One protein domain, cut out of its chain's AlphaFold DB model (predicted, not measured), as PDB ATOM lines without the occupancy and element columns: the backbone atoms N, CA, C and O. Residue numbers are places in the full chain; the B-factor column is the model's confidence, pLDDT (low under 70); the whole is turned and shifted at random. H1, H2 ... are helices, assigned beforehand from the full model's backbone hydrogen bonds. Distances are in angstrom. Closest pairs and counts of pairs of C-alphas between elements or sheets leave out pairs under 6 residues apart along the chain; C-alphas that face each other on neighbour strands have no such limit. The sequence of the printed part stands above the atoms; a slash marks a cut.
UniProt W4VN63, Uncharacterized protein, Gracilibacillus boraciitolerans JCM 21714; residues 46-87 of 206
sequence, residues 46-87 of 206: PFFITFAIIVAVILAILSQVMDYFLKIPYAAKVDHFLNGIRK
ATOM      1  N   PRO A  46     156.151 173.359 166.293       89.25
ATOM      2  CA  PRO A  46     155.320 173.350 167.500       89.25
ATOM      3  C   PRO A  46     154.375 174.560 167.599       89.25
ATOM      4  O   PRO A  46     153.268 174.448 168.130       89.25
ATOM      5  N   PHE A  47     154.786 175.706 167.045       88.38
ATOM      6  CA  PHE A  47     153.954 176.902 166.939       88.38
ATOM      7  C   PHE A  47     152.753 176.683 166.012       88.38
ATOM      8  O   PHE A  47     151.621 176.933 166.426       88.38
ATOM      9  N   PHE A  48     152.981 176.159 164.800       87.44
ATOM     10  CA  PHE A  48     151.911 175.843 163.853       87.44
ATOM     11  C   PHE A  48     150.902 174.862 164.455       87.44
ATOM     12  O   PHE A  48     149.702 175.110 164.398       87.44
ATOM     13  N   ILE A  49     151.379 173.791 165.097       91.56
ATOM     14  CA  ILE A  49     150.511 172.780 165.721       91.56
ATOM     15  C   ILE A  49     149.663 173.402 166.837       91.56
ATOM     16  O   ILE A  49     148.450 173.203 166.878       91.56
ATOM     17  N   THR A  50     150.279 174.192 167.719       94.06
ATOM     18  CA  THR A  50     149.559 174.862 168.814       94.06
ATOM     19  C   THR A  50     148.498 175.813 168.265       94.06
ATOM     20  O   THR A  50     147.352 175.795 168.717       94.06
ATOM     21  N   PHE A  51     148.850 176.608 167.254       91.56
ATOM     22  CA  PHE A  51     147.924 177.541 166.622       91.56
ATOM     23  C   PHE A  51     146.781 176.816 165.901       91.56
ATOM     24  O   PHE A  51     145.620 177.180 166.079       91.56
ATOM     25  N   ALA A  52     147.080 175.747 165.161       90.12
ATOM     26  CA  ALA A  52     146.082 174.919 164.494       90.12
ATOM     27  C   ALA A  52     145.086 174.313 165.495       90.12
ATOM     28  O   ALA A  52     143.880 174.346 165.251       90.12
ATOM     29  N   ILE A  53     145.563 173.832 166.649       95.38
ATOM     30  CA  ILE A  53     144.698 173.327 167.726       95.38
ATOM     31  C   ILE A  53     143.826 174.451 168.297       95.38
ATOM     32  O   ILE A  53     142.624 174.253 168.464       95.38
ATOM     33  N   ILE A  54     144.387 175.636 168.560       95.56
ATOM     34  CA  ILE A  54     143.617 176.789 169.057       95.56
ATOM     35  C   ILE A  54     142.512 177.167 168.067       95.56
ATOM     36  O   ILE A  54     141.357 177.311 168.467       95.56
ATOM     37  N   VAL A  55     142.835 177.281 166.777       92.75
ATOM     38  CA  VAL A  55     141.853 177.584 165.726       92.75
ATOM     39  C   VAL A  55     140.785 176.494 165.656       92.75
ATOM     40  O   VAL A  55     139.600 176.815 165.612       92.75
ATOM     41  N   ALA A  56     141.169 175.217 165.720       92.31
ATOM     42  CA  ALA A  56     140.222 174.105 165.730       92.31
ATOM     43  C   ALA A  56     139.269 174.165 166.937       92.31
ATOM     44  O   ALA A  56     138.064 173.968 166.775       92.31
ATOM     45  N   VAL A  57     139.775 174.496 168.129       95.19
ATOM     46  CA  VAL A  57     138.955 174.681 169.338       95.19
ATOM     47  C   VAL A  57     138.009 175.871 169.182       95.19
ATOM     48  O   VAL A  57     136.825 175.744 169.490       95.19
ATOM     49  N   ILE A  58     138.486 177.005 168.662       93.69
ATOM     50  CA  ILE A  58     137.646 178.186 168.409       93.69
ATOM     51  C   ILE A  58     136.526 177.844 167.422       93.69
ATOM     52  O   ILE A  58     135.370 178.164 167.689       93.69
ATOM     53  N   LEU A  59     136.840 177.165 166.315       89.19
ATOM     54  CA  LEU A  59     135.846 176.740 165.327       89.19
ATOM     55  C   LEU A  59     134.834 175.751 165.925       89.19
ATOM     56  O   LEU A  59     133.636 175.870 165.662       89.19
ATOM     57  N   ALA A  60     135.288 174.819 166.766       89.38
ATOM     58  CA  ALA A  60     134.413 173.875 167.457       89.38
ATOM     59  C   ALA A  60     133.450 174.583 168.424       89.38
ATOM     60  O   ALA A  60     132.253 174.294 168.418       89.38
ATOM     61  N   ILE A  61     133.946 175.544 169.211       91.31
ATOM     62  CA  ILE A  61     133.112 176.360 170.105       91.31
ATOM     63  C   ILE A  61     132.133 177.200 169.283       91.31
ATOM     64  O   ILE A  61     130.947 177.235 169.594       91.31
ATOM     65  N   LEU A  62     132.595 177.847 168.212       85.38
ATOM     66  CA  LEU A  62     131.754 178.694 167.369       85.38
ATOM     67  C   LEU A  62     130.577 177.914 166.766       85.38
ATOM     68  O   LEU A  62     129.456 178.421 166.757       85.38
ATOM     69  N   SER A  63     130.813 176.671 166.333       84.38
ATOM     70  CA  SER A  63     129.756 175.776 165.848       84.38
ATOM     71  C   SER A  63     128.697 175.498 166.926       84.38
ATOM     72  O   SER A  63     127.505 175.582 166.649       84.38
ATOM     73  N   GLN A  64     129.106 175.287 168.183       82.88
ATOM     74  CA  GLN A  64     128.172 175.089 169.305       82.88
ATOM     75  C   GLN A  64     127.419 176.371 169.695       82.88
ATOM     76  O   GLN A  64     126.271 176.324 170.133       82.88
ATOM     77  N   VAL A  65     128.047 177.538 169.550       83.75
ATOM     78  CA  VAL A  65     127.414 178.829 169.864       83.75
ATOM     79  C   VAL A  65     126.381 179.220 168.793       83.75
ATOM     80  O   VAL A  65     125.432 179.949 169.095       83.75
ATOM     81  N   MET A  66     126.493 178.691 167.568       74.88
ATOM     82  CA  MET A  66     125.531 178.905 166.476       74.88
ATOM     83  C   MET A  66     124.087 178.571 166.896       74.88
ATOM     84  O   MET A  66     123.165 179.349 166.632       74.88
ATOM     85  N   ASP A  67     123.905 177.473 167.637       75.31
ATOM     86  CA  ASP A  67     122.618 177.037 168.197       75.31
ATOM     87  C   ASP A  67     121.959 178.100 169.085       75.31
ATOM     88  O   ASP A  67     120.736 178.270 169.113       75.31
ATOM     89  N   TYR A  68     122.773 178.842 169.836       76.12
ATOM     90  CA  TYR A  68     122.293 179.903 170.713       76.12
ATOM     91  C   TYR A  68     121.913 181.159 169.928       76.12
ATOM     92  O   TYR A  68     120.925 181.812 170.275       76.12
ATOM     93  N   PHE A  69     122.625 181.466 168.840       70.94
ATOM     94  CA  PHE A  69     122.279 182.585 167.960       70.94
ATOM     95  C   PHE A  69     120.949 182.365 167.226       70.94
ATOM     96  O   PHE A  69     120.186 183.318 167.053       70.94
ATOM     97  N   LEU A  70     120.616 181.122 166.866       67.44
ATOM     98  CA  LEU A  70     119.352 180.787 166.197       67.44
ATOM     99  C   LEU A  70     118.111 180.972 167.091       67.44
ATOM    100  O   LEU A  70     117.013 181.193 166.578       67.44
ATOM    101  N   LYS A  71     118.271 180.972 168.423       75.88
ATOM    102  CA  LYS A  71     117.181 181.250 169.381       75.88
ATOM    103  C   LYS A  71     116.788 182.732 169.441       75.88
ATOM    104  O   LYS A  71     115.773 183.075 170.046       75.88
ATOM    105  N   ILE A  72     117.564 183.622 168.821       82.38
ATOM    106  CA  ILE A  72     117.260 185.053 168.775       82.38
ATOM    107  C   ILE A  72     116.083 185.280 167.807       82.38
ATOM    108  O   ILE A  72     116.149 184.872 166.646       82.38
ATOM    109  N   PRO A  73     115.015 185.998 168.207       73.44
ATOM    110  CA  PRO A  73     113.809 186.162 167.383       73.44
ATOM    111  C   PRO A  73     114.061 186.903 166.058       73.44
ATOM    112  O   PRO A  73     113.303 186.749 165.101       73.44
ATOM    113  N   TYR A  74     115.126 187.706 165.981       75.19
ATOM    114  CA  TYR A  74     115.584 188.319 164.733       75.19
ATOM    115  C   TYR A  74     116.270 187.310 163.802       75.19
ATOM    116  O   TYR A  74     115.997 187.335 162.604       75.19
ATOM    117  N   ALA A  75     117.090 186.401 164.339       71.69
ATOM    118  CA  ALA A  75     117.750 185.354 163.559       71.69
ATOM    119  C   ALA A  75     116.725 184.379 162.964       71.69
ATOM    120  O   ALA A  75     116.778 184.094 161.772       71.69
ATOM    121  N   ALA A  76     115.708 183.984 163.739       70.62
ATOM    122  CA  ALA A  76     114.621 183.126 163.259       70.62
ATOM    123  C   ALA A  76     113.808 183.756 162.105       70.62
ATOM    124  O   ALA A  76     113.393 183.070 161.172       70.62
ATOM    125  N   LYS A  77     113.602 185.082 162.123       77.12
ATOM    126  CA  LYS A  77     112.945 185.796 161.010       77.12
ATOM    127  C   LYS A  77     113.806 185.811 159.748       77.12
ATOM    128  O   LYS A  77     113.262 185.678 158.651       77.12
ATOM    129  N   VAL A  78     115.120 185.985 159.896       76.12
ATOM    130  CA  VAL A  78     116.068 185.932 158.774       76.12
ATOM    131  C   VAL A  78     116.127 184.517 158.202       76.12
ATOM    132  O   VAL A  78     116.008 184.367 156.991       76.12
ATOM    133  N   ASP A  79     116.201 183.490 159.046       73.44
ATOM    134  CA  ASP A  79     116.191 182.091 158.615       73.44
ATOM    135  C   ASP A  79     114.915 181.740 157.831       73.44
ATOM    136  O   ASP A  79     114.981 181.208 156.723       73.44
ATOM    137  N   HIS A  80     113.738 182.142 158.319       75.44
ATOM    138  CA  HIS A  80     112.488 181.905 157.595       75.44
ATOM    139  C   HIS A  80     112.435 182.652 156.246       75.44
ATOM    140  O   HIS A  80     111.894 182.137 155.259       75.44
ATOM    141  N   PHE A  81     112.998 183.861 156.170       77.38
ATOM    142  CA  PHE A  81     113.114 184.605 154.915       77.38
ATOM    143  C   PHE A  81     114.074 183.914 153.930       77.38
ATOM    144  O   PHE A  81     113.724 183.721 152.762       77.38
ATOM    145  N   LEU A  82     115.239 183.464 154.404       70.06
ATOM    146  CA  LEU A  82     116.226 182.720 153.613       70.06
ATOM    147  C   LEU A  82     115.670 181.375 153.124       70.06
ATOM    148  O   LEU A  82     115.854 181.013 151.959       70.06
ATOM    149  N   ASN A  83     114.896 180.679 153.956       70.31
ATOM    150  CA  ASN A  83     114.183 179.463 153.570       70.31
ATOM    151  C   ASN A  83     113.156 179.715 152.451       70.31
ATOM    152  O   ASN A  83     112.968 178.865 151.578       70.31
ATOM    153  N   GLY A  84     112.545 180.905 152.409       71.50
ATOM    154  CA  GLY A  84     111.722 181.349 151.281       71.50
ATOM    155  C   GLY A  84     112.528 181.522 149.987       71.50
ATOM    156  O   GLY A  84     112.078 181.105 148.915       71.50
ATOM    157  N   ILE A  85     113.749 182.061 150.091       70.50
ATOM    158  CA  ILE A  85     114.680 182.254 148.965       70.50
ATOM    159  C   ILE A  85     115.258 180.923 148.464       70.50
ATOM    160  O   ILE A  85     115.619 180.819 147.290       70.50
ATOM    161  N   ARG A  86     115.249 179.865 149.286       65.44
ATOM    162  CA  ARG A  86     115.755 178.529 148.923       65.44
ATOM    163  C   ARG A  86     115.149 177.970 147.632       65.44
ATOM    164  O   ARG A  86     115.823 177.277 146.873       65.44
ATOM    165  N   LYS A  87     113.886 178.307 147.338       69.31
ATOM    166  CA  LYS A  87     113.204 177.925 146.084       69.31
ATOM    167  C   LYS A  87     113.872 178.534 144.845       69.31
ATOM    168  O   LYS A  87     113.864 177.928 143.777       69.31
TER     169      LYS A  87
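AT A GLANCE: This is residues 46 to 87 of the 206 residues of an uncharacterized protein of Gracilibacillus boraciitolerans JCM 21714 (UniProt W4VN63). Look for an L of two helices: a long helix, H1, makes the long arm, and a shorter one, H2, turns off at its last residues and makes the short arm. The two meet at a corner near residues 70 to 76, and away from that corner both arms stick out free, with nothing packed on them. The printed part has 42 residues with two named helices, H1 then H2, and no named strand; its class is all helix. It is extended, with a radius of gyration of the C-alphas of 15.8 A, and the C-alphas span 47 by 22 by 10 A.

IN THESE COORDINATES: Find C-alpha 46 at (155.320, 173.350, 167.500); from there H1, residues 46 to 70, runs 36.8 A to C-alpha 70 at (119.352, 180.787, 166.197). Near residue 64 you will find a kink of 29 degrees in it. Then find C-alpha 73 at (113.809, 186.162, 167.383), where H2, residues 73 to 85, begins; it runs 18.8 A to C-alpha 85 at (114.680, 182.254, 148.965).

HOW THE PARTS SIT: Start from H1 and go to its last residue, Leu 70. H1 and H2 are close but not clearly touching, with 2 pairs of C-alphas within 8 A; the closest C-alphas, those of Leu 70 and Ala 76, are 6.0 A apart. Their lines are about perpendicular, at 89 degrees, and their centres are 25.6 A apart. In H2 every O i to N i+4 pair is within hydrogen-bond range; in H1 19 of 21 are.

THE WHOLE: The C-alphas of Pro 46 and Lys 87, the two farthest apart, are 47.5 A from each other. The printed part has no cut, and the link from H1 to H2, 2 residues, is tight. Residues 46 to 69, 71 to 77 and 80 to 87 stand free. The mean pLDDT of the printed part is 81.3; look for values under 70 at residue 70 and residues 86 to 87.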